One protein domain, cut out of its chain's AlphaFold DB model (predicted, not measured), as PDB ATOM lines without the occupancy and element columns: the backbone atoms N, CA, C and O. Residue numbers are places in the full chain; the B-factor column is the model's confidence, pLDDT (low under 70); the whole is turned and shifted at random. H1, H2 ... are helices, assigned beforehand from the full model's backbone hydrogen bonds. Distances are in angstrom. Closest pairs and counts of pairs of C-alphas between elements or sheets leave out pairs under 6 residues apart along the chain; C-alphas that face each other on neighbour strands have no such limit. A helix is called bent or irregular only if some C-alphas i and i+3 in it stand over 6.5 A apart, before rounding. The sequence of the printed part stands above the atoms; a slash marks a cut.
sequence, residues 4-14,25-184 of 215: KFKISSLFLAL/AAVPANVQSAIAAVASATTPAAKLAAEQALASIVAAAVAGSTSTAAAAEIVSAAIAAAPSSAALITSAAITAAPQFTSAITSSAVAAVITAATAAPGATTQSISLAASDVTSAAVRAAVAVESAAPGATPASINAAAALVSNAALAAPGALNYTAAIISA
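This is residues 4 to 14 and 25 to 184 of the 215 residues of an uncharacterized protein of Gallionellales bacterium GWA2_54_124 (UniProt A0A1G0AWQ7). Eight helices, H2 to H9, zigzag up and down through a bundle of two rows, with H2, H4, H6 and H8 side by side in one row and H3, H5, H7 and H9 in the other. H5 and H6 lie in the middle, H9 ends the bundle on one side, and H1 lies beyond its other side, near H2 and H4. The printed part has 171 residues with nine named helices, H1 to H9 in that order, and no named strand; the class is all helix. It is compact, with a radius of gyration of the C-alphas of 15.6 A and spans of 46 by 37 by 29 A.

H1, residues 4 to 14, begins at C-alpha 4 at (-67.541, -47.064, -23.141). H2 is residues 29 to 40, and H3, residues 44 to 63, is 28.6 A long. H4 is residues 68 to 81 and H5 residues 83 to 96. H6, residues 98 to 117, is 28.5 A long and has a kink of 34 degrees near residue 105. H5 and H6 are irregular: C-alphas 84 and 87 are 7.9 A apart, and C-alphas 99 and 102 are 8.0 A apart. H7, residues 124 to 148, is the longest, 36.2 A from first to last C-alpha. H8, residues 155 to 170, is 22.4 A long, and H9, residues 175 to 184, ends at C-alpha 184 at (-27.833, -30.459, -19.931).

H1 is close to but not clearly touching H2, the closest C-alphas being those of Ile 7 and Ala 39, 6.8 A apart. H2 and H3 form a hairpin and touch, with the C-alphas of Val 38 and Ala 50 closest at 5.0 A. H3 and H5 touch and run the same way at 34 degrees, a tilt only just shallow; their closest C-alphas, of Ala 59 and Ala 93, are 4.4 A apart. H4 and H6 touch and run the same way, closest at the C-alphas of Ala 72 and Ile 104, 4.9 A. H5 and H7 touch, closest at the C-alphas of Ala 87 and Val 134, 4.4 A. H7 and H8 form a hairpin and run opposite ways at a shallow tilt of 2 degrees; the closest C-alphas, of Val 139 and Ala 160, are 6.4 A apart. H7 touches H9 with residues 132 to 136 alone, and only just, with 3 pairs of C-alphas within 8 A, the closest being those of Ser 136 and Ile 181 at 7.0 A. H8 and H9 form a hairpin, with the C-alphas of Ala 168 and Leu 175 closest at 5.5 A. H2 and H9 are apart. In H1, H2, H3, H4, H7 and H8 every O i to N i+4 pair is within hydrogen-bond range; in H5 it is 8 of 10, in H6 14 of 16 and in H9 4 of 6.

The two C-alphas farthest apart, of Lys 4 and Gly 151, are 49.6 A apart. Residues 15 to 24 are not printed, and C-alphas 14 and 25 are 13.2 A apart across the cut. Of the links printed whole, none is long. The mean pLDDT of the printed part is 71.3, with 67 residues under 70, among them residues 4 to 14 and 146 to 184.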
ATOM      1  N   LYS A   4     -67.580 -45.769 -22.435       40.66
ATOM      2  CA  LYS A   4     -67.541 -47.064 -23.141       40.66
ATOM      3  C   LYS A   4     -66.959 -46.978 -24.562       40.66
ATOM      4  O   LYS A   4     -66.338 -47.928 -25.012       40.66
ATOM      5  N   PHE A   5     -67.086 -45.836 -25.242       41.38
ATOM      6  CA  PHE A   5     -66.630 -45.673 -26.628       41.38
ATOM      7  C   PHE A   5     -65.099 -45.542 -26.743       41.38
ATOM      8  O   PHE A   5     -64.507 -45.994 -27.719       41.38
ATOM      9  N   LYS A   6     -64.437 -44.973 -25.724       48.97
ATOM     10  CA  LYS A   6     -62.970 -44.817 -25.703       48.97
ATOM     11  C   LYS A   6     -62.241 -46.146 -25.487       48.97
ATOM     12  O   LYS A   6     -61.217 -46.378 -26.116       48.97
ATOM     13  N   ILE A   7     -62.794 -47.024 -24.649       48.75
ATOM     14  CA  ILE A   7     -62.215 -48.350 -24.378       48.75
ATOM     15  C   ILE A   7     -62.283 -49.216 -25.643       48.75
ATOM     16  O   ILE A   7     -61.276 -49.793 -26.040       48.75
ATOM     17  N   SER A   8     -63.426 -49.230 -26.339       42.03
ATOM     18  CA  SER A   8     -63.564 -49.964 -27.604       42.03
ATOM     19  C   SER A   8     -62.626 -49.452 -28.700       42.03
ATOM     20  O   SER A   8     -62.096 -50.260 -29.451       42.03
ATOM     21  N   SER A   9     -62.361 -48.144 -28.769       49.94
ATOM     22  CA  SER A   9     -61.403 -47.578 -29.731       49.94
ATOM     23  C   SER A   9     -59.955 -47.983 -29.445       49.94
ATOM     24  O   SER A   9     -59.197 -48.185 -30.388       49.94
ATOM     25  N   LEU A  10     -59.563 -48.098 -28.171       53.03
ATOM     26  CA  LEU A  10     -58.206 -48.491 -27.784       53.03
ATOM     27  C   LEU A  10     -57.956 -49.979 -28.072       53.03
ATOM     28  O   LEU A  10     -56.925 -50.331 -28.637       53.03
ATOM     29  N   PHE A  11     -58.933 -50.840 -27.766       53.22
ATOM     30  CA  PHE A  11     -58.879 -52.259 -28.133       53.22
ATOM     31  C   PHE A  11     -58.920 -52.467 -29.649       53.22
ATOM     32  O   PHE A  11     -58.235 -53.351 -30.152       53.22
ATOM     33  N   LEU A  12     -59.665 -51.638 -30.387       46.88
ATOM     34  CA  LEU A  12     -59.699 -51.700 -31.846       46.88
ATOM     35  C   LEU A  12     -58.368 -51.245 -32.466       46.88
ATOM     36  O   LEU A  12     -57.891 -51.897 -33.386       46.88
ATOM     37  N   ALA A  13     -57.729 -50.197 -31.937       51.03
ATOM     38  CA  ALA A  13     -56.402 -49.760 -32.377       51.03
ATOM     39  C   ALA A  13     -55.318 -50.812 -32.079       51.03
ATOM     40  O   ALA A  13     -54.482 -51.093 -32.936       51.03
ATOM     41  N   LEU A  14     -55.379 -51.454 -30.907       48.44
ATOM     42  CA  LEU A  14     -54.464 -52.535 -30.539       48.44
ATOM     43  C   LEU A  14     -54.685 -53.793 -31.402       48.44
ATOM     44  O   LEU A  14     -53.724 -54.414 -31.848       48.44
ATOM     45  N   ALA A  25     -43.886 -59.402 -31.348       52.31
ATOM     46  CA  ALA A  25     -43.697 -60.101 -30.099       52.31
ATOM     47  C   ALA A  25     -44.949 -59.824 -29.266       52.31
ATOM     48  O   ALA A  25     -45.223 -58.687 -28.878       52.31
ATOM     49  N   ALA A  26     -45.768 -60.858 -29.072       67.31
ATOM     50  CA  ALA A  26     -47.040 -60.724 -28.385       67.31
ATOM     51  C   ALA A  26     -46.808 -60.016 -27.046       67.31
ATOM     52  O   ALA A  26     -46.078 -60.526 -26.193       67.31
ATOM     53  N   VAL A  27     -47.403 -58.828 -26.883       80.94
ATOM     54  CA  VAL A  27     -47.318 -58.058 -25.639       80.94
ATOM     55  C   VAL A  27     -47.660 -59.010 -24.489       80.94
ATOM     56  O   VAL A  27     -48.726 -59.631 -24.537       80.94
ATOM     57  N   PRO A  28     -46.797 -59.172 -23.474       87.69
ATOM     58  CA  PRO A  28     -47.014 -60.151 -22.418       87.69
ATOM     59  C   PRO A  28     -48.381 -59.987 -21.738       87.69
ATOM     60  O   PRO A  28     -48.854 -58.869 -21.522       87.69
ATOM     61  N   ALA A  29     -49.036 -61.096 -21.383       87.81
ATOM     62  CA  ALA A  29     -50.407 -61.082 -20.857       87.81
ATOM     63  C   ALA A  29     -50.562 -60.251 -19.566       87.81
ATOM     64  O   ALA A  29     -51.602 -59.632 -19.330       87.81
ATOM     65  N   ASN A  30     -49.511 -60.187 -18.744       88.50
ATOM     66  CA  ASN A  30     -49.444 -59.320 -17.567       88.50
ATOM     67  C   ASN A  30     -49.440 -57.827 -17.944       88.50
ATOM     68  O   ASN A  30     -50.131 -57.043 -17.297       88.50
ATOM     69  N   VAL A  31     -48.740 -57.435 -19.014       90.19
ATOM     70  CA  VAL A  31     -48.764 -56.061 -19.546       90.19
ATOM     71  C   VAL A  31     -50.152 -55.732 -20.100       90.19
ATOM     72  O   VAL A  31     -50.701 -54.681 -19.781       90.19
ATOM     73  N   GLN A  32     -50.774 -56.651 -20.848       89.06
ATOM     74  CA  GLN A  32     -52.146 -56.467 -21.346       89.06
ATOM     75  C   GLN A  32     -53.158 -56.282 -20.203       89.06
ATOM     76  O   GLN A  32     -54.015 -55.399 -20.253       89.06
ATOM     77  N   SER A  33     -53.028 -57.077 -19.138       88.44
ATOM     78  CA  SER A  33     -53.880 -56.977 -17.947       88.44
ATOM     79  C   SER A  33     -53.692 -55.640 -17.222       88.44
ATOM     80  O   SER A  33     -54.669 -55.013 -16.813       88.44
ATOM     81  N   ALA A  34     -52.451 -55.157 -17.115       89.44
ATOM     82  CA  ALA A  34     -52.146 -53.854 -16.528       89.44
ATOM     83  C   ALA A  34     -52.707 -52.691 -17.362       89.44
ATOM     84  O   ALA A  34     -53.279 -51.751 -16.814       89.44
ATOM     85  N   ILE A  35     -52.626 -52.784 -18.691       89.50
ATOM     86  CA  ILE A  35     -53.256 -51.833 -19.618       89.50
ATOM     87  C   ILE A  35     -54.775 -51.781 -19.391       89.50
ATOM     88  O   ILE A  35     -55.352 -50.697 -19.271       89.50
ATOM     89  N   ALA A  36     -55.428 -52.939 -19.266       87.94
ATOM     90  CA  ALA A  36     -56.857 -53.006 -18.972       87.94
ATOM     91  C   ALA A  36     -57.201 -52.402 -17.594       87.94
ATOM     92  O   ALA A  36     -58.231 -51.734 -17.446       87.94
ATOM     93  N   ALA A  37     -56.331 -52.573 -16.593       87.62
ATOM     94  CA  ALA A  37     -56.483 -51.950 -15.279       87.62
ATOM     95  C   ALA A  37     -56.407 -50.413 -15.358       87.62
ATOM     96  O   ALA A  37     -57.258 -49.728 -14.793       87.62
ATOM     97  N   VAL A  38     -55.466 -49.858 -16.130       88.44
ATOM     98  CA  VAL A  38     -55.387 -48.402 -16.366       88.44
ATOM     99  C   VAL A  38     -56.643 -47.887 -17.072       88.44
ATOM    100  O   VAL A  38     -57.207 -46.871 -16.669       88.44
ATOM    101  N   ALA A  39     -57.124 -48.601 -18.093       86.62
ATOM    102  CA  ALA A  39     -58.309 -48.204 -18.852       86.62
ATOM    103  C   ALA A  39     -59.611 -48.253 -18.028       86.62
ATOM    104  O   ALA A  39     -60.548 -47.498 -18.298       86.62
ATOM    105  N   SER A  40     -59.682 -49.142 -17.033       88.62
ATOM    106  CA  SER A  40     -60.850 -49.316 -16.159       88.62
ATOM    107  C   SER A  40     -60.818 -48.445 -14.899       88.62
ATOM    108  O   SER A  40     -61.847 -48.305 -14.234       88.62
ATOM    109  N   ALA A  41     -59.689 -47.804 -14.585       88.81
ATOM    110  CA  ALA A  41     -59.574 -46.903 -13.447       88.81
ATOM    111  C   ALA A  41     -60.447 -45.646 -13.629       88.81
ATOM    112  O   ALA A  41     -60.267 -44.848 -14.551       88.81
ATOM    113  N   THR A  42     -61.414 -45.451 -12.728       90.44
ATOM    114  CA  THR A  42     -62.408 -44.366 -12.835       90.44
ATOM    115  C   THR A  42     -62.150 -43.176 -11.916       90.44
ATOM    116  O   THR A  42     -62.752 -42.120 -12.128       90.44
ATOM    117  N   THR A  43     -61.255 -43.314 -10.933       91.94
ATOM    118  CA  THR A  43     -60.859 -42.242 -10.009       91.94
ATOM    119  C   THR A  43     -59.416 -41.804 -10.274       91.94
ATOM    120  O   THR A  43     -58.610 -42.621 -10.724       91.94
ATOM    121  N   PRO A  44     -59.047 -40.543  -9.976       89.06
ATOM    122  CA  PRO A  44     -57.671 -40.075 -10.159       89.06
ATOM    123  C   PRO A  44     -56.642 -40.906  -9.381       89.06
ATOM    124  O   PRO A  44     -55.604 -41.263  -9.929       89.06
ATOM    125  N   ALA A  45     -56.956 -41.276  -8.136       87.12
ATOM    126  CA  ALA A  45     -56.072 -42.085  -7.298       87.12
ATOM    127  C   ALA A  45     -55.890 -43.511  -7.847       87.12
ATOM    128  O   ALA A  45     -54.763 -43.993  -7.936       87.12
ATOM    129  N   ALA A  46     -56.977 -44.168  -8.274       86.88
ATOM    130  CA  ALA A  46     -56.893 -45.496  -8.880       86.88
ATOM    131  C   ALA A  46     -56.138 -45.459 -10.213       86.88
ATOM    132  O   ALA A  46     -55.392 -46.385 -10.519       86.88
ATOM    133  N   LYS A  47     -56.303 -44.379 -10.988       88.69
ATOM    134  CA  LYS A  47     -55.595 -44.203 -12.254       88.69
ATOM    135  C   LYS A  47     -54.093 -44.072 -12.024       88.69
ATOM    136  O   LYS A  47     -53.338 -44.812 -12.639       88.69
ATOM    137  N   LEU A  48     -53.682 -43.220 -11.088       88.00
ATOM    138  CA  LEU A  48     -52.273 -43.052 -10.739       88.00
ATOM    139  C   LEU A  48     -51.648 -44.366 -10.237       88.00
ATOM    140  O   LEU A  48     -50.539 -44.711 -10.635       88.00
ATOM    141  N   ALA A  49     -52.361 -45.122  -9.396       88.44
ATOM    142  CA  ALA A  49     -51.892 -46.421  -8.914       88.44
ATOM    143  C   ALA A  49     -51.767 -47.454 -10.048       88.44
ATOM    144  O   ALA A  49     -50.771 -48.171 -10.124       88.44
ATOM    145  N   ALA A  50     -52.746 -47.507 -10.957       90.00
ATOM    146  CA  ALA A  50     -52.710 -48.397 -12.113       90.00
ATOM    147  C   ALA A  50     -51.581 -48.026 -13.089       90.00
ATOM    148  O   ALA A  50     -50.924 -48.912 -13.625       90.00
ATOM    149  N   GLU A  51     -51.321 -46.733 -13.293       90.06
ATOM    150  CA  GLU A  51     -50.225 -46.236 -14.131       90.06
ATOM    151  C   GLU A  51     -48.848 -46.597 -13.543       90.06
ATOM    152  O   GLU A  51     -47.966 -47.059 -14.269       90.06
ATOM    153  N   GLN A  52     -48.677 -46.480 -12.222       90.69
ATOM    154  CA  GLN A  52     -47.460 -46.934 -11.535       90.69
ATOM    155  C   GLN A  52     -47.272 -48.452 -11.640       90.69
ATOM    156  O   GLN A  52     -46.173 -48.924 -11.940       90.69
ATOM    157  N   ALA A  53     -48.346 -49.223 -11.441       91.25
ATOM    158  CA  ALA A  53     -48.315 -50.674 -11.592       91.25
ATOM    159  C   ALA A  53     -47.965 -51.084 -13.031       91.25
ATOM    160  O   ALA A  53     -47.130 -51.965 -13.229       91.25
ATOM    161  N   LEU A  54     -48.539 -50.410 -14.034       92.81
ATOM    162  CA  LEU A  54     -48.217 -50.633 -15.441       92.81
ATOM    163  C   LEU A  54     -46.729 -50.407 -15.713       92.81
ATOM    164  O   LEU A  54     -46.100 -51.265 -16.323       92.81
ATOM    165  N   ALA A  55     -46.141 -49.308 -15.237       90.88
ATOM    166  CA  ALA A  55     -44.720 -49.051 -15.456       90.88
ATOM    167  C   ALA A  55     -43.814 -50.092 -14.790       90.88
ATOM    168  O   ALA A  55     -42.839 -50.524 -15.400       90.88
ATOM    169  N   SER A  56     -44.156 -50.546 -13.581       93.50
ATOM    170  CA  SER A  56     -43.424 -51.627 -12.911       93.50
ATOM    171  C   SER A  56     -43.513 -52.950 -13.685       93.50
ATOM    172  O   SER A  56     -42.504 -53.625 -13.886       93.50
ATOM    173  N   ILE A  57     -44.700 -53.296 -14.192       94.00
ATOM    174  CA  ILE A  57     -44.920 -54.512 -14.988       94.00
ATOM    175  C   ILE A  57     -44.196 -54.430 -16.336       94.00
ATOM    176  O   ILE A  57     -43.588 -55.410 -16.761       94.00
ATOM    177  N   VAL A  58     -44.220 -53.267 -16.993       95.31
ATOM    178  CA  VAL A  58     -43.471 -53.021 -18.231       95.31
ATOM    179  C   VAL A  58     -41.975 -53.149 -17.986       95.31
ATOM    180  O   VAL A  58     -41.308 -53.826 -18.758       95.31
ATOM    181  N   ALA A  59     -41.449 -52.576 -16.903       92.00
ATOM    182  CA  ALA A  59     -40.043 -52.711 -16.540       92.00
ATOM    183  C   ALA A  59     -39.637 -54.186 -16.383       92.00
ATOM    184  O   ALA A  59     -38.656 -54.619 -16.983       92.00
ATOM    185  N   ALA A  60     -40.430 -54.981 -15.657       90.75
ATOM    186  CA  ALA A  60     -40.183 -56.413 -15.507       90.75
ATOM    187  C   ALA A  60     -40.262 -57.172 -16.847       90.75
ATOM    188  O   ALA A  60     -39.417 -58.017 -17.135       90.75
ATOM    189  N   ALA A  61     -41.252 -56.853 -17.685       91.56
ATOM    190  CA  ALA A  61     -41.421 -57.471 -18.999       91.56
ATOM    191  C   ALA A  61     -40.266 -57.129 -19.956       91.56
ATOM    192  O   ALA A  61     -39.778 -57.996 -20.676       91.56
ATOM    193  N   VAL A  62     -39.804 -55.878 -19.937       93.19
ATOM    194  CA  VAL A  62     -38.687 -55.390 -20.751       93.19
ATOM    195  C   VAL A  62     -37.357 -55.984 -20.279       93.19
ATOM    196  O   VAL A  62     -36.567 -56.404 -21.120       93.19
ATOM    197  N   ALA A  63     -37.131 -56.107 -18.967       89.94
ATOM    198  CA  ALA A  63     -35.955 -56.792 -18.420       89.94
ATOM    199  C   ALA A  63     -35.888 -58.273 -18.826       89.94
ATOM    200  O   ALA A  63     -34.808 -58.795 -19.086       89.94
ATOM    201  N   GLY A  64     -37.041 -58.946 -18.904       87.25
ATOM    202  CA  GLY A  64     -37.141 -60.327 -19.381       87.25
ATOM    203  C   GLY A  64     -37.079 -60.482 -20.906       87.25
ATOM    204  O   GLY A  64     -37.096 -61.610 -21.399       87.25
ATOM    205  N   SER A  65     -37.034 -59.382 -21.664       88.12
ATOM    206  CA  SER A  65     -37.013 -59.427 -23.125       88.12
ATOM    207  C   SER A  65     -35.630 -59.805 -23.653       88.12
ATOM    208  O   SER A  65     -34.613 -59.229 -23.272       88.12
ATOM    209  N   THR A  66     -35.592 -60.729 -24.611       87.00
ATOM    210  CA  THR A  66     -34.365 -61.154 -25.302       87.00
ATOM    211  C   THR A  66     -34.119 -60.406 -26.614       87.00
ATOM    212  O   THR A  66     -33.105 -60.631 -27.269       87.00
ATOM    213  N   SER A  67     -35.028 -59.508 -27.014       88.81
ATOM    214  CA  SER A  67     -34.947 -58.759 -28.271       88.81
ATOM    215  C   SER A  67     -35.280 -57.281 -28.081       88.81
ATOM    216  O   SER A  67     -36.229 -56.920 -27.376       88.81
ATOM    217  N   THR A  68     -34.525 -56.427 -28.779       78.81
ATOM    218  CA  THR A  68     -34.760 -54.979 -28.876       78.81
ATOM    219  C   THR A  68     -36.142 -54.664 -29.443       78.81
ATOM    220  O   THR A  68     -36.805 -53.753 -28.951       78.81
ATOM    221  N   ALA A  69     -36.594 -55.427 -30.445       82.00
ATOM    222  CA  ALA A  69     -37.898 -55.237 -31.078       82.00
ATOM    223  C   ALA A  69     -39.040 -55.508 -30.090       82.00
ATOM    224  O   ALA A  69     -39.919 -54.670 -29.917       82.00
ATOM    225  N   ALA A  70     -38.964 -56.621 -29.356       84.94
ATOM    226  CA  ALA A  70     -39.973 -56.980 -28.364       84.94
ATOM    227  C   ALA A  70     -40.049 -55.958 -27.216       84.94
ATOM    228  O   ALA A  70     -41.137 -55.564 -26.801       84.94
ATOM    229  N   ALA A  71     -38.903 -55.465 -26.733       85.88
ATOM    230  CA  ALA A  71     -38.875 -54.424 -25.705       85.88
ATOM    231  C   ALA A  71     -39.531 -53.116 -26.186       85.88
ATOM    232  O   ALA A  71     -40.321 -52.514 -25.459       85.88
ATOM    233  N   ALA A  72     -39.239 -52.701 -27.422       81.75
ATOM    234  CA  ALA A  72     -39.836 -51.518 -28.034       81.75
ATOM    235  C   ALA A  72     -41.357 -51.661 -28.225       81.75
ATOM    236  O   ALA A  72     -42.107 -50.724 -27.952       81.75
ATOM    237  N   GLU A  73     -41.834 -52.837 -28.637       87.50
ATOM    238  CA  GLU A  73     -43.264 -53.116 -28.803       87.50
ATOM    239  C   GLU A  73     -44.028 -53.085 -27.475       87.50
ATOM    240  O   GLU A  73     -45.095 -52.473 -27.395       87.50
ATOM    241  N   ILE A  74     -43.462 -53.666 -26.410       91.81
ATOM    242  CA  ILE A  74     -44.045 -53.625 -25.060       91.81
ATOM    243  C   ILE A  74     -44.212 -52.178 -24.587       91.81
ATOM    244  O   ILE A  74     -45.285 -51.795 -24.111       91.81
ATOM    245  N   VAL A  75     -43.160 -51.367 -24.730       92.88
ATOM    246  CA  VAL A  75     -43.177 -49.955 -24.329       92.88
ATOM    247  C   VAL A  75     -44.188 -49.168 -25.160       92.88
ATOM    248  O   VAL A  75     -45.003 -48.437 -24.595       92.88
ATOM    249  N   SER A  76     -44.183 -49.351 -26.480       86.62
ATOM    250  CA  SER A  76     -45.113 -48.687 -27.395       86.62
ATOM    251  C   SER A  76     -46.574 -48.979 -27.034       86.62
ATOM    252  O   SER A  76     -47.373 -48.053 -26.878       86.62
ATOM    253  N   ALA A  77     -46.916 -50.249 -26.795       86.50
ATOM    254  CA  ALA A  77     -48.266 -50.655 -26.409       86.50
ATOM    255  C   ALA A  77     -48.701 -50.050 -25.064       86.50
ATOM    256  O   ALA A  77     -49.827 -49.564 -24.928       86.50
ATOM    257  N   ALA A  78     -47.805 -50.033 -24.073       90.31
ATOM    258  CA  ALA A  78     -48.087 -49.444 -22.768       90.31
ATOM    259  C   ALA A  78     -48.307 -47.924 -22.848       90.31
ATOM    260  O   ALA A  78     -49.230 -47.397 -22.227       90.31
ATOM    261  N   ILE A  79     -47.504 -47.219 -23.648       90.75
ATOM    262  CA  ILE A  79     -47.620 -45.769 -23.840       90.75
ATOM    263  C   ILE A  79     -48.883 -45.408 -24.617       90.75
ATOM    264  O   ILE A  79     -49.571 -44.464 -24.240       90.75
ATOM    265  N   ALA A  80     -49.238 -46.175 -25.650       85.88
ATOM    266  CA  ALA A  80     -50.487 -45.971 -26.380       85.88
ATOM    267  C   ALA A  80     -51.715 -46.080 -25.454       85.88
ATOM    268  O   ALA A  80     -52.675 -45.321 -25.593       85.88
ATOM    269  N   ALA A  81     -51.667 -46.988 -24.474       81.69
ATOM    270  CA  ALA A  81     -52.715 -47.148 -23.473       81.69
ATOM    271  C   ALA A  81     -52.712 -46.067 -22.380       81.69
ATOM    272  O   ALA A  81     -53.779 -45.673 -21.902       81.69
ATOM    273  N   ALA A  82     -51.533 -45.584 -21.985       86.81
ATOM    274  CA  ALA A  82     -51.359 -44.589 -20.932       86.81
ATOM    275  C   ALA A  82     -50.421 -43.440 -21.363       86.81
ATOM    276  O   ALA A  82     -49.332 -43.294 -20.798       86.81
ATOM    277  N   PRO A  83     -50.830 -42.566 -22.310       84.56
ATOM    278  CA  PRO A  83     -49.938 -41.541 -22.866       84.56
ATOM    279  C   PRO A  83     -49.438 -40.541 -21.819       84.56
ATOM    280  O   PRO A  83     -48.297 -40.095 -21.876       84.56
ATOM    281  N   SER A  84     -50.265 -40.241 -20.808       85.69
ATOM    282  CA  SER A  84     -49.895 -39.392 -19.666       85.69
ATOM    283  C   SER A  84     -48.747 -39.954 -18.826       85.69
ATOM    284  O   SER A  84     -48.115 -39.209 -18.087       85.69
ATOM    285  N   SER A  85     -48.465 -41.251 -18.949       89.44
ATOM    286  CA  SER A  85     -47.432 -41.964 -18.195       89.44
ATOM    287  C   SER A  85     -46.191 -42.278 -19.023       89.44
ATOM    288  O   SER A  85     -45.326 -43.022 -18.565       89.44
ATOM    289  N   ALA A  86     -46.065 -41.725 -20.232       85.81
ATOM    290  CA  ALA A  86     -44.996 -42.096 -21.150       85.81
ATOM    291  C   ALA A  86     -43.592 -41.896 -20.571       85.81
ATOM    292  O   ALA A  86     -42.753 -42.787 -20.680       85.81
ATOM    293  N   ALA A  87     -43.351 -40.772 -19.892       85.88
ATOM    294  CA  ALA A  87     -42.076 -40.490 -19.232       85.88
ATOM    295  C   ALA A  87     -41.737 -41.524 -18.141       85.88
ATOM    296  O   ALA A  87     -40.605 -42.002 -18.062       85.88
ATOM    297  N   LEU A  88     -42.729 -41.899 -17.330       90.38
ATOM    298  CA  LEU A  88     -42.588 -42.870 -16.245       90.38
ATOM    299  C   LEU A  88     -42.334 -44.286 -16.790       90.38
ATOM    300  O   LEU A  88     -41.389 -44.942 -16.361       90.38
ATOM    301  N   ILE A  89     -43.117 -44.724 -17.782       92.94
ATOM    302  CA  ILE A  89     -42.947 -46.024 -18.454       92.94
ATOM    303  C   ILE A  89     -41.564 -46.114 -19.110       92.94
ATOM    304  O   ILE A  89     -40.852 -47.097 -18.922       92.94
ATOM    305  N   THR A  90     -41.163 -45.068 -19.836       92.50
ATOM    306  CA  THR A  90     -39.867 -44.997 -20.529       92.50
ATOM    307  C   THR A  90     -38.709 -45.084 -19.543       92.50
ATOM    308  O   THR A  90     -37.796 -45.887 -19.724       92.50
ATOM    309  N   SER A  91     -38.760 -44.296 -18.466       88.06
ATOM    310  CA  SER A  91     -37.725 -44.293 -17.433       88.06
ATOM    311  C   SER A  91     -37.602 -45.653 -16.743       88.06
ATOM    312  O   SER A  91     -36.486 -46.148 -16.571       88.06
ATOM    313  N   ALA A  92     -38.727 -46.284 -16.395       86.62
ATOM    314  CA  ALA A  92     -38.735 -47.598 -15.763       86.62
ATOM    315  C   ALA A  92     -38.174 -48.682 -16.700       86.62
ATOM    316  O   ALA A  92     -37.351 -49.495 -16.282       86.62
ATOM    317  N   ALA A  93     -38.551 -48.653 -17.982       91.81
ATOM    318  CA  ALA A  93     -38.059 -49.587 -18.990       91.81
ATOM    319  C   ALA A  93     -36.546 -49.447 -19.239       91.81
ATOM    320  O   ALA A  93     -35.844 -50.454 -19.285       91.81
ATOM    321  N   ILE A  94     -36.027 -48.217 -19.342       88.00
ATOM    322  CA  ILE A  94     -34.586 -47.956 -19.520       88.00
ATOM    323  C   ILE A  94     -33.785 -48.402 -18.302       88.00
ATOM    324  O   ILE A  94     -32.731 -49.007 -18.452       88.00
ATOM    325  N   THR A  95     -34.301 -48.142 -17.101       86.25
ATOM    326  CA  THR A  95     -33.650 -48.584 -15.862       86.25
ATOM    327  C   THR A  95     -33.548 -50.110 -15.808       86.25
ATOM    328  O   THR A  95     -32.545 -50.650 -15.354       86.25
ATOM    329  N   ALA A  96     -34.576 -50.807 -16.296       85.69
ATOM    330  CA  ALA A  96     -34.658 -52.261 -16.260       85.69
ATOM    331  C   ALA A  96     -33.868 -52.958 -17.384       85.69
ATOM    332  O   ALA A  96     -33.347 -54.051 -17.171       85.69
ATOM    333  N   ALA A  97     -33.761 -52.341 -18.566       86.06
ATOM    334  CA  ALA A  97     -32.970 -52.851 -19.688       86.06
ATOM    335  C   ALA A  97     -32.191 -51.725 -20.401       86.06
ATOM    336  O   ALA A  97     -32.561 -51.301 -21.506       86.06
ATOM    337  N   PRO A  98     -31.078 -51.250 -19.812       82.81
ATOM    338  CA  PRO A  98     -30.288 -50.144 -20.358       82.81
ATOM    339  C   PRO A  98     -29.763 -50.403 -21.774       82.81
ATOM    340  O   PRO A  98     -29.638 -49.482 -22.583       82.81
ATOM    341  N   GLN A  99     -29.516 -51.668 -22.117       80.38
ATOM    342  CA  GLN A  99     -29.077 -52.094 -23.444       80.38
ATOM    343  C   GLN A  99     -30.099 -51.793 -24.556       80.38
ATOM    344  O   GLN A  99     -29.737 -51.757 -25.730       80.38
ATOM    345  N   PHE A 100     -31.368 -51.542 -24.211       82.19
ATOM    346  CA  PHE A 100     -32.439 -51.232 -25.161       82.19
ATOM    347  C   PHE A 100     -32.803 -49.743 -25.215       82.19
ATOM    348  O   PHE A 100     -33.737 -49.378 -25.928       82.19
ATOM    349  N   THR A 101     -32.061 -48.869 -24.521       79.75
ATOM    350  CA  THR A 101     -32.371 -47.433 -24.370       79.75
ATOM    351  C   THR A 101     -32.746 -46.749 -25.681       79.75
ATOM    352  O   THR A 101     -33.742 -46.027 -25.737       79.75
ATOM    353  N   SER A 102     -31.989 -47.001 -26.751       73.31
ATOM    354  CA  SER A 102     -32.233 -46.382 -28.056       73.31
ATOM    355  C   SER A 102     -33.592 -46.787 -28.651       73.31
ATOM    356  O   SER A 102     -34.417 -45.935 -28.991       73.31
ATOM    357  N   ALA A 103     -33.872 -48.093 -28.687       75.56
ATOM    358  CA  ALA A 103     -35.122 -48.638 -29.211       75.56
ATOM    359  C   ALA A 103     -36.334 -48.241 -28.348       75.56
ATOM    360  O   ALA A 103     -37.385 -47.872 -28.876       75.56
ATOM    361  N   ILE A 104     -36.175 -48.251 -27.021       84.81
ATOM    362  CA  ILE A 104     -37.202 -47.822 -26.063       84.81
ATOM    363  C   ILE A 104     -37.536 -46.342 -26.258       84.81
ATOM    364  O   ILE A 104     -38.701 -45.984 -26.371       84.81
ATOM    365  N   THR A 105     -36.526 -45.478 -26.346       82.81
ATOM    366  CA  THR A 105     -36.742 -44.032 -26.498       82.81
ATOM    367  C   THR A 105     -37.411 -43.716 -27.833       82.81
ATOM    368  O   THR A 105     -38.391 -42.975 -27.870       82.81
ATOM    369  N   SER A 106     -36.931 -44.312 -28.930       76.88
ATOM    370  CA  SER A 106     -37.509 -44.110 -30.262       76.88
ATOM    371  C   SER A 106     -38.974 -44.559 -30.328       76.88
ATOM    372  O   SER A 106     -39.834 -43.794 -30.771       76.88
ATOM    373  N   SER A 107     -39.279 -45.759 -29.825       78.00
ATOM    374  CA  SER A 107     -40.653 -46.278 -29.787       78.00
ATOM    375  C   SER A 107     -41.565 -45.467 -28.868       78.00
ATOM    376  O   SER A 107     -42.705 -45.192 -29.237       78.00
ATOM    377  N   ALA A 108     -41.064 -45.017 -27.715       81.25
ATOM    378  CA  ALA A 108     -41.814 -44.178 -26.792       81.25
ATOM    379  C   ALA A 108     -42.174 -42.816 -27.395       81.25
ATOM    380  O   ALA A 108     -43.323 -42.385 -27.294       81.25
ATOM    381  N   VAL A 109     -41.222 -42.157 -28.060       78.88
ATOM    382  CA  VAL A 109     -41.463 -40.884 -28.755       78.88
ATOM    383  C   VAL A 109     -42.488 -41.071 -29.873       78.88
ATOM    384  O   VAL A 109     -43.442 -40.298 -29.951       78.88
ATOM    385  N   ALA A 110     -42.350 -42.118 -30.691       73.12
ATOM    386  CA  ALA A 110     -43.315 -42.421 -31.747       73.12
ATOM    387  C   ALA A 110     -44.727 -42.647 -31.179       73.12
ATOM    388  O   ALA A 110     -45.682 -42.021 -31.637       73.12
ATOM    389  N   ALA A 111     -44.854 -43.466 -30.130       73.25
ATOM    390  CA  ALA A 111     -46.132 -43.751 -29.487       73.25
ATOM    391  C   ALA A 111     -46.782 -42.493 -28.886       73.25
ATOM    392  O   ALA A 111     -47.988 -42.289 -29.043       73.25
ATOM    393  N   VAL A 112     -45.998 -41.610 -28.252       76.69
ATOM    394  CA  VAL A 112     -46.499 -40.325 -27.739       76.69
ATOM    395  C   VAL A 112     -46.955 -39.403 -28.861       76.69
ATOM    396  O   VAL A 112     -48.023 -38.810 -28.742       76.69
ATOM    397  N   ILE A 113     -46.201 -39.291 -29.957       73.19
ATOM    398  CA  ILE A 113     -46.594 -38.465 -31.106       73.19
ATOM    399  C   ILE A 113     -47.897 -38.989 -31.718       73.19
ATOM    400  O   ILE A 113     -48.814 -38.208 -31.978       73.19
ATOM    401  N   THR A 114     -48.028 -40.303 -31.901       76.31
ATOM    402  CA  THR A 114     -49.268 -40.915 -32.397       76.31
ATOM    403  C   THR A 114     -50.441 -40.650 -31.451       76.31
ATOM    404  O   THR A 114     -51.512 -40.239 -31.894       76.31
ATOM    405  N   ALA A 115     -50.249 -40.812 -30.139       71.50
ATOM    406  CA  ALA A 115     -51.298 -40.547 -29.158       71.50
ATOM    407  C   ALA A 115     -51.687 -39.060 -29.101       71.50
ATOM    408  O   ALA A 115     -52.869 -38.729 -28.991       71.50
ATOM    409  N   ALA A 116     -50.707 -38.160 -29.195       66.94
ATOM    410  CA  ALA A 116     -50.920 -36.722 -29.155       66.94
ATOM    411  C   ALA A 116     -51.608 -36.216 -30.429       66.94
ATOM    412  O   ALA A 116     -52.544 -35.434 -30.334       66.94
ATOM    413  N   THR A 117     -51.224 -36.701 -31.612       68.62
ATOM    414  CA  THR A 117     -51.879 -36.324 -32.880       68.62
ATOM    415  C   THR A 117     -53.320 -36.829 -32.979       68.62
ATOM    416  O   THR A 117     -54.149 -36.189 -33.622       68.62
ATOM    417  N   ALA A 118     -53.658 -37.923 -32.290       67.00
ATOM    418  CA  ALA A 118     -55.030 -38.414 -32.181       67.00
ATOM    419  C   ALA A 118     -55.919 -37.582 -31.228       67.00
ATOM    420  O   ALA A 118     -57.141 -37.766 -31.209       67.00
ATOM    421  N   ALA A 119     -55.347 -36.679 -30.421       68.62
ATOM    422  CA  ALA A 119     -56.103 -35.864 -29.477       68.62
ATOM    423  C   ALA A 119     -56.733 -34.628 -30.162       68.62
ATOM    424  O   ALA A 119     -56.029 -33.849 -30.809       68.62
ATOM    425  N   PRO A 120     -58.048 -34.377 -29.993       56.75
ATOM    426  CA  PRO A 120     -58.685 -33.170 -30.517       56.75
ATOM    427  C   PRO A 120     -58.052 -31.903 -29.930       56.75
ATOM    428  O   PRO A 120     -57.996 -31.747 -28.711       56.75
ATOM    429  N   GLY A 121     -57.603 -30.989 -30.795       63.84
ATOM    430  CA  GLY A 121     -56.977 -29.727 -30.381       63.84
ATOM    431  C   GLY A 121     -55.484 -29.822 -30.059       63.84
ATOM    432  O   GLY A 121     -54.929 -28.869 -29.515       63.84
ATOM    433  N   ALA A 122     -54.824 -30.937 -30.389       64.06
ATOM    434  CA  ALA A 122     -53.375 -31.037 -30.278       64.06
ATOM    435  C   ALA A 122     -52.682 -29.983 -31.150       64.06
ATOM    436  O   ALA A 122     -52.922 -29.874 -32.352       64.06
ATOM    437  N   THR A 123     -51.801 -29.206 -30.529       69.56
ATOM    438  CA  THR A 123     -50.931 -28.251 -31.217       69.56
ATOM    439  C   THR A 123     -49.553 -28.864 -31.427       69.56
ATOM    440  O   THR A 123     -49.100 -29.686 -30.623       69.56
ATOM    441  N   THR A 124     -48.829 -28.398 -32.445       65.94
ATOM    442  CA  THR A 124     -47.413 -28.748 -32.656       65.94
ATOM    443  C   THR A 124     -46.582 -28.533 -31.391       65.94
ATOM    444  O   THR A 124     -45.721 -29.348 -31.063       65.94
ATOM    445  N   GLN A 125     -46.889 -27.478 -30.628       64.12
ATOM    446  CA  GLN A 125     -46.242 -27.195 -29.350       64.12
ATOM    447  C   GLN A 125     -46.533 -28.287 -28.309       64.12
ATOM    448  O   GLN A 125     -45.598 -28.815 -27.718       64.12
ATOM    449  N   SER A 126     -47.796 -28.687 -28.126       62.47
ATOM    450  CA  SER A 126     -48.161 -29.747 -27.170       62.47
ATOM    451  C   SER A 126     -47.543 -31.111 -27.509       62.47
ATOM    452  O   SER A 126     -47.101 -31.822 -26.610       62.47
ATOM    453  N   ILE A 127     -47.429 -31.444 -28.800       68.12
ATOM    454  CA  ILE A 127     -46.766 -32.668 -29.274       68.12
ATOM    455  C   ILE A 127     -45.259 -32.601 -28.985       68.12
ATOM    456  O   ILE A 127     -44.677 -33.557 -28.474       68.12
ATOM    457  N   SER A 128     -44.637 -31.449 -29.261       66.81
ATOM    458  CA  SER A 128     -43.203 -31.231 -29.030       66.81
ATOM    459  C   SER A 128     -42.838 -31.314 -27.546       66.81
ATOM    460  O   SER A 128     -41.810 -31.897 -27.202       66.81
ATOM    461  N   LEU A 129     -43.682 -30.772 -26.659       74.06
ATOM    462  CA  LEU A 129     -43.488 -30.879 -25.210       74.06
ATOM    463  C   LEU A 129     -43.567 -32.339 -24.747       74.06
ATOM    464  O   LEU A 129     -42.663 -32.806 -24.063       74.06
ATOM    465  N   ALA A 130     -44.583 -33.084 -25.186       69.81
ATOM    466  CA  ALA A 130     -44.750 -34.480 -24.786       69.81
ATOM    467  C   ALA A 130     -43.572 -35.369 -25.243       69.81
ATOM    468  O   ALA A 130     -43.089 -36.210 -24.483       69.81
ATOM    469  N   ALA A 131     -43.057 -35.154 -26.459       72.00
ATOM    470  CA  ALA A 131     -41.855 -35.836 -26.941       72.00
ATOM    471  C   ALA A 131     -40.595 -35.433 -26.147       72.00
ATOM    472  O   ALA A 131     -39.749 -36.280 -25.839       72.00
ATOM    473  N   SER A 132     -40.481 -34.155 -25.776       73.94
ATOM    474  CA  SER A 132     -39.366 -33.640 -24.968       73.94
ATOM    475  C   SER A 132     -39.364 -34.218 -23.552       73.94
ATOM    476  O   SER A 132     -38.294 -34.535 -23.030       73.94
ATOM    477  N   ASP A 133     -40.534 -34.419 -22.945       79.19
ATOM    478  CA  ASP A 133     -40.667 -35.021 -21.615       79.19
ATOM    479  C   ASP A 133     -40.203 -36.480 -21.595       79.19
ATOM    480  O   ASP A 133     -39.440 -36.874 -20.707       79.19
ATOM    481  N   VAL A 134     -40.602 -37.272 -22.598       79.31
ATOM    482  CA  VAL A 134     -40.131 -38.658 -22.781       79.31
ATOM    483  C   VAL A 134     -38.620 -38.690 -22.948       79.31
ATOM    484  O   VAL A 134     -37.930 -39.441 -22.261       79.31
ATOM    485  N   THR A 135     -38.104 -37.838 -23.827       77.31
ATOM    486  CA  THR A 135     -36.675 -37.755 -24.122       77.31
ATOM    487  C   THR A 135     -35.873 -37.366 -22.878       77.31
ATOM    488  O   THR A 135     -34.875 -38.001 -22.544       77.31
ATOM    489  N   SER A 136     -36.346 -36.373 -22.122       75.00
ATOM    490  CA  SER A 136     -35.711 -35.941 -20.875       75.00
ATOM    491  C   SER A 136     -35.755 -37.032 -19.803       75.00
ATOM    492  O   SER A 136     -34.791 -37.207 -19.058       75.00
ATOM    493  N   ALA A 137     -36.853 -37.786 -19.714       74.19
ATOM    494  CA  ALA A 137     -36.960 -38.927 -18.809       74.19
ATOM    495  C   ALA A 137     -36.002 -40.059 -19.195       74.19
ATOM    496  O   ALA A 137     -35.363 -40.633 -18.315       74.19
ATOM    497  N   ALA A 138     -35.851 -40.331 -20.493       74.81
ATOM    498  CA  ALA A 138     -34.904 -41.311 -21.005       74.81
ATOM    499  C   ALA A 138     -33.454 -40.942 -20.675       74.81
ATOM    500  O   ALA A 138     -32.715 -41.772 -20.150       74.81
ATOM    501  N   VAL A 139     -33.070 -39.679 -20.895       77.50
ATOM    502  CA  VAL A 139     -31.732 -39.174 -20.548       77.50
ATOM    503  C   VAL A 139     -31.481 -39.283 -19.044       77.50
ATOM    504  O   VAL A 139     -30.450 -39.816 -18.640       77.50
ATOM    505  N   ARG A 140     -32.424 -38.841 -18.199       74.19
ATOM    506  CA  ARG A 140     -32.281 -38.960 -16.737       74.19
ATOM    507  C   ARG A 140     -32.127 -40.412 -16.288       74.19
ATOM    508  O   ARG A 140     -31.293 -40.682 -15.432       74.19
ATOM    509  N   ALA A 141     -32.899 -41.332 -16.865       69.81
ATOM    510  CA  ALA A 141     -32.799 -42.753 -16.551       69.81
ATOM    511  C   ALA A 141     -31.442 -43.334 -16.976       69.81
ATOM    512  O   ALA A 141     -30.801 -44.012 -16.183       69.81
ATOM    513  N   ALA A 142     -30.966 -43.011 -18.181       71.25
ATOM    514  CA  ALA A 142     -29.664 -43.462 -18.666       71.25
ATOM    515  C   ALA A 142     -28.509 -42.948 -17.787       71.25
ATOM    516  O   ALA A 142     -27.633 -43.719 -17.408       71.25
ATOM    517  N   VAL A 143     -28.542 -41.670 -17.390       73.69
ATOM    518  CA  VAL A 143     -27.548 -41.085 -16.470       73.69
ATOM    519  C   VAL A 143     -27.624 -41.724 -15.079       73.69
ATOM    520  O   VAL A 143     -26.593 -41.989 -14.460       73.69
ATOM    521  N   ALA A 144     -28.827 -42.004 -14.574       70.69
ATOM    522  CA  ALA A 144     -29.005 -42.677 -13.289       70.69
ATOM    523  C   ALA A 144     -28.442 -44.109 -13.311       70.69
ATOM    524  O   ALA A 144     -27.781 -44.519 -12.363       70.69
ATOM    525  N   VAL A 145     -28.641 -44.845 -14.408       70.62
ATOM    526  CA  VAL A 145     -28.058 -46.181 -14.600       70.62
ATOM    527  C   VAL A 145     -26.530 -46.115 -14.644       70.62
ATOM    528  O   VAL A 145     -25.871 -46.891 -13.963       70.62
ATOM    529  N   GLU A 146     -25.973 -45.170 -15.402       66.31
ATOM    530  CA  GLU A 146     -24.523 -44.972 -15.516       66.31
ATOM    531  C   GLU A 146     -23.885 -44.638 -14.159       66.31
ATOM    532  O   GLU A 146     -22.900 -45.246 -13.748       66.31
ATOM    533  N   SER A 147     -24.487 -43.710 -13.410       64.19
ATOM    534  CA  SER A 147     -23.993 -43.326 -12.080       64.19
ATOM    535  C   SER A 147     -24.114 -44.445 -11.038       64.19
ATOM    536  O   SER A 147     -23.327 -44.478 -10.093       64.19
ATOM    537  N   ALA A 148     -25.053 -45.379 -11.214       63.72
ATOM    538  CA  ALA A 148     -25.198 -46.560 -10.365       63.72
ATOM    539  C   ALA A 148     -24.215 -47.697 -10.711       63.72
ATOM    540  O   ALA A 148     -24.011 -48.592  -9.888       63.72
ATOM    541  N   ALA A 149     -23.596 -47.673 -11.896       57.47
ATOM    542  CA  ALA A 149     -22.642 -48.676 -12.360       57.47
ATOM    543  C   ALA A 149     -21.516 -48.009 -13.180       57.47
ATOM    544  O   ALA A 149     -21.562 -48.053 -14.410       57.47
ATOM    545  N   PRO A 150     -20.501 -47.401 -12.528       49.56
ATOM    546  CA  PRO A 150     -19.410 -46.722 -13.227       49.56
ATOM    547  C   PRO A 150     -18.662 -47.713 -14.133       49.56
ATOM    548  O   PRO A 150     -17.927 -48.577 -13.651       49.56
ATOM    549  N   GLY A 151     -18.895 -47.615 -15.446       49.97
ATOM    550  CA  GLY A 151     -18.409 -48.574 -16.446       49.97
ATOM    551  C   GLY A 151     -19.419 -48.930 -17.542       49.97
ATOM    552  O   GLY A 151     -19.054 -49.638 -18.486       49.97
ATOM    553  N   ALA A 152     -20.663 -48.447 -17.463       45.19
ATOM    554  CA  ALA A 152     -21.536 -48.425 -18.624       45.19
ATOM    555  C   ALA A 152     -20.971 -47.415 -19.655       45.19
ATOM    556  O   ALA A 152     -20.212 -46.491 -19.368       45.19
ATOM    557  N   THR A 153     -21.109 -47.727 -20.938       47.72
ATOM    558  CA  THR A 153     -20.274 -47.080 -21.960       47.72
ATOM    559  C   THR A 153     -20.839 -45.707 -22.361       47.72
ATOM    560  O   THR A 153     -22.058 -45.575 -22.497       47.72
ATOM    561  N   PRO A 154     -19.988 -44.717 -22.720       51.78
ATOM    562  CA  PRO A 154     -20.401 -43.425 -23.305       51.78
ATOM    563  C   PRO A 154     -21.340 -43.533 -24.527       51.78
ATOM    564  O   PRO A 154     -21.973 -42.559 -24.938       51.78
ATOM    565  N   ALA A 155     -21.438 -44.725 -25.120       48.00
ATOM    566  CA  ALA A 155     -22.319 -45.049 -26.228       48.00
ATOM    567  C   ALA A 155     -23.815 -44.917 -25.887       48.00
ATOM    568  O   ALA A 155     -24.589 -44.538 -26.764       48.00
ATOM    569  N   SER A 156     -24.240 -45.181 -24.645       47.47
ATOM    570  CA  SER A 156     -25.657 -45.098 -24.244       47.47
ATOM    571  C   SER A 156     -26.160 -43.645 -24.214       47.47
ATOM    572  O   SER A 156     -27.240 -43.343 -24.726       47.47
ATOM    573  N   ILE A 157     -25.327 -42.731 -23.709       47.03
ATOM    574  CA  ILE A 157     -25.584 -41.288 -23.649       47.03
ATOM    575  C   ILE A 157     -25.510 -40.670 -25.048       47.03
ATOM    576  O   ILE A 157     -26.407 -39.921 -25.429       47.03
ATOM    577  N   ASN A 158     -24.505 -41.033 -25.854       48.66
ATOM    578  CA  ASN A 158     -24.394 -40.549 -27.234       48.66
ATOM    579  C   ASN A 158     -25.538 -41.057 -28.129       48.66
ATOM    580  O   ASN A 158     -26.006 -40.315 -28.990       48.66
ATOM    581  N   ALA A 159     -26.045 -42.273 -27.904       48.56
ATOM    582  CA  ALA A 159     -27.227 -42.782 -28.600       48.56
ATOM    583  C   ALA A 159     -28.514 -42.056 -28.170       48.56
ATOM    584  O   ALA A 159     -29.332 -41.713 -29.023       48.56
ATOM    585  N   ALA A 160     -28.679 -41.767 -26.874       47.22
ATOM    586  CA  ALA A 160     -29.797 -40.965 -26.378       47.22
ATOM    587  C   ALA A 160     -29.747 -39.530 -26.933       47.22
ATOM    588  O   ALA A 160     -30.757 -39.033 -27.424       47.22
ATOM    589  N   ALA A 161     -28.570 -38.898 -26.954       49.38
ATOM    590  CA  ALA A 161     -28.349 -37.571 -27.534       49.38
ATOM    591  C   ALA A 161     -28.589 -37.538 -29.056       49.38
ATOM    592  O   ALA A 161     -29.218 -36.611 -29.561       49.38
ATOM    593  N   ALA A 162     -28.162 -38.567 -29.795       47.22
ATOM    594  CA  ALA A 162     -28.435 -38.688 -31.229       47.22
ATOM    595  C   ALA A 162     -29.937 -38.868 -31.528       47.22
ATOM    596  O   ALA A 162     -30.445 -38.341 -32.519       47.22
ATOM    597  N   LEU A 163     -30.671 -39.563 -30.655       50.28
ATOM    598  CA  LEU A 163     -32.127 -39.696 -30.751       50.28
ATOM    599  C   LEU A 163     -32.867 -38.402 -30.414       50.28
ATOM    600  O   LEU A 163     -33.864 -38.113 -31.070       50.28
ATOM    601  N   VAL A 164     -32.363 -37.604 -29.464       49.78
ATOM    602  CA  VAL A 164     -32.863 -36.245 -29.185       49.78
ATOM    603  C   VAL A 164     -32.765 -35.392 -30.455       49.78
ATOM    604  O   VAL A 164     -33.745 -34.762 -30.850       49.78
ATOM    605  N   SER A 165     -31.629 -35.449 -31.157       42.03
ATOM    606  CA  SER A 165     -31.409 -34.735 -32.422       42.03
ATOM    607  C   SER A 165     -32.313 -35.224 -33.566       42.03
ATOM    608  O   SER A 165     -32.854 -34.407 -34.308       42.03
ATOM    609  N   ASN A 166     -32.549 -36.535 -33.695       42.41
ATOM    610  CA  ASN A 166     -33.441 -37.087 -34.726       42.41
ATOM    611  C   ASN A 166     -34.933 -36.848 -34.429       42.41
ATOM    612  O   ASN A 166     -35.708 -36.589 -35.349       42.41
ATOM    613  N   ALA A 167     -35.347 -36.880 -33.159       38.31
ATOM    614  CA  ALA A 167     -36.706 -36.526 -32.746       38.31
ATOM    615  C   ALA A 167     -36.997 -35.030 -32.969       38.31
ATOM    616  O   ALA A 167     -38.113 -34.665 -33.338       38.31
ATOM    617  N   ALA A 168     -35.981 -34.175 -32.823       40.91
ATOM    618  CA  ALA A 168     -36.065 -32.749 -33.124       40.91
ATOM    619  C   ALA A 168     -36.270 -32.447 -34.614       40.91
ATOM    620  O   ALA A 168     -36.982 -31.506 -34.960       40.91
ATOM    621  N   LEU A 169     -35.671 -33.257 -35.494       43.16
ATOM    622  CA  LEU A 169     -35.831 -33.169 -36.949       43.16
ATOM    623  C   LEU A 169     -37.230 -33.607 -37.416       43.16
ATOM    624  O   LEU A 169     -37.723 -33.108 -38.425       43.16
ATOM    625  N   ALA A 170     -37.891 -34.504 -36.677       36.28
ATOM    626  CA  ALA A 170     -39.231 -34.998 -37.001       36.28
ATOM    627  C   ALA A 170     -40.376 -34.048 -36.582       36.28
ATOM    628  O   ALA A 170     -41.508 -34.223 -37.034       36.28
ATOM    629  N   ALA A 171     -40.108 -33.039 -35.744       36.31
ATOM    630  CA  ALA A 171     -41.100 -32.079 -35.259       36.31
ATOM    631  C   ALA A 171     -40.649 -30.630 -35.553       36.31
ATOM    632  O   ALA A 171     -39.832 -30.084 -34.804       36.31
ATOM    633  N   PRO A 172     -41.181 -29.968 -36.603       36.16
ATOM    634  CA  PRO A 172     -40.852 -28.577 -36.922       36.16
ATOM    635  C   PRO A 172     -41.292 -27.656 -35.767       36.16
ATOM    636  O   PRO A 172     -42.466 -27.312 -35.642       36.16
ATOM    637  N   GLY A 173     -40.361 -27.324 -34.867       38.00
ATOM    638  CA  GLY A 173     -40.615 -26.564 -33.631       38.00
ATOM    639  C   GLY A 173     -39.875 -27.072 -32.384       38.00
ATOM    640  O   GLY A 173     -39.734 -26.326 -31.417       38.00
ATOM    641  N   ALA A 174     -39.343 -28.301 -32.403       37.62
ATOM    642  CA  ALA A 174     -38.616 -28.904 -31.276       37.62
ATOM    643  C   ALA A 174     -37.139 -28.458 -31.154       37.62
ATOM    644  O   ALA A 174     -36.490 -28.702 -30.132       37.62
ATOM    645  N   LEU A 175     -36.599 -27.760 -32.160       38.94
ATOM    646  CA  LEU A 175     -35.175 -27.402 -32.254       38.94
ATOM    647  C   LEU A 175     -34.657 -26.563 -31.066       38.94
ATOM    648  O   LEU A 175     -33.546 -26.803 -30.598       38.94
ATOM    649  N   ASN A 176     -35.469 -25.659 -30.501       39.66
ATOM    650  CA  ASN A 176     -35.038 -24.822 -29.368       39.66
ATOM    651  C   ASN A 176     -34.918 -25.585 -28.035       39.66
ATOM    652  O   ASN A 176     -34.078 -25.238 -27.208       39.66
ATOM    653  N   TYR A 177     -35.708 -26.642 -27.820       36.69
ATOM    654  CA  TYR A 177     -35.632 -27.462 -26.597       36.69
ATOM    655  C   TYR A 177     -34.524 -28.516 -26.673       36.69
ATOM    656  O   TYR A 177     -33.895 -28.859 -25.674       36.69
ATOM    657  N   THR A 178     -34.233 -28.966 -27.888       38.75
ATOM    658  CA  THR A 178     -33.205 -29.959 -28.215       38.75
ATOM    659  C   THR A 178     -31.810 -29.477 -27.811       38.75
ATOM    660  O   THR A 178     -31.072 -30.206 -27.153       38.75
ATOM    661  N   ALA A 179     -31.472 -28.217 -28.106       36.56
ATOM    662  CA  ALA A 179     -30.192 -27.621 -27.716       36.56
ATOM    663  C   ALA A 179     -30.016 -27.531 -26.186       36.56
ATOM    664  O   ALA A 179     -28.928 -27.787 -25.670       36.56
ATOM    665  N   ALA A 180     -31.089 -27.225 -25.447       37.97
ATOM    666  CA  ALA A 180     -31.059 -27.153 -23.986       37.97
ATOM    667  C   ALA A 180     -30.887 -28.540 -23.339       37.97
ATOM    668  O   ALA A 180     -30.122 -28.683 -22.387       37.97
ATOM    669  N   ILE A 181     -31.542 -29.571 -23.884       39.53
ATOM    670  CA  ILE A 181     -31.429 -30.959 -23.406       39.53
ATOM    671  C   ILE A 181     -30.039 -31.535 -23.712       39.53
ATOM    672  O   ILE A 181     -29.440 -32.161 -22.840       39.53
ATOM    673  N   ILE A 182     -29.485 -31.273 -24.903       41.75
ATOM    674  CA  ILE A 182     -28.112 -31.667 -25.266       41.75
ATOM    675  C   ILE A 182     -27.088 -30.959 -24.366       41.75
ATOM    676  O   ILE A 182     -26.160 -31.593 -23.869       41.75
ATOM    677  N   SER A 183     -27.281 -29.665 -24.093       41.06
ATOM    678  CA  SER A 183     -26.431 -28.905 -23.169       41.06
ATOM    679  C   SER A 183     -26.477 -29.473 -21.742       41.06
ATOM    680  O   SER A 183     -25.434 -29.676 -21.122       41.06
ATOM    681  N   ALA A 184     -27.665 -29.838 -21.245       38.69
ATOM    682  CA  ALA A 184     -27.833 -30.459 -19.931       38.69
ATOM    683  C   ALA A 184     -27.234 -31.879 -19.850       38.69
ATOM    684  O   ALA A 184     -26.614 -32.226 -18.844       38.69
TER     685      ALA A 184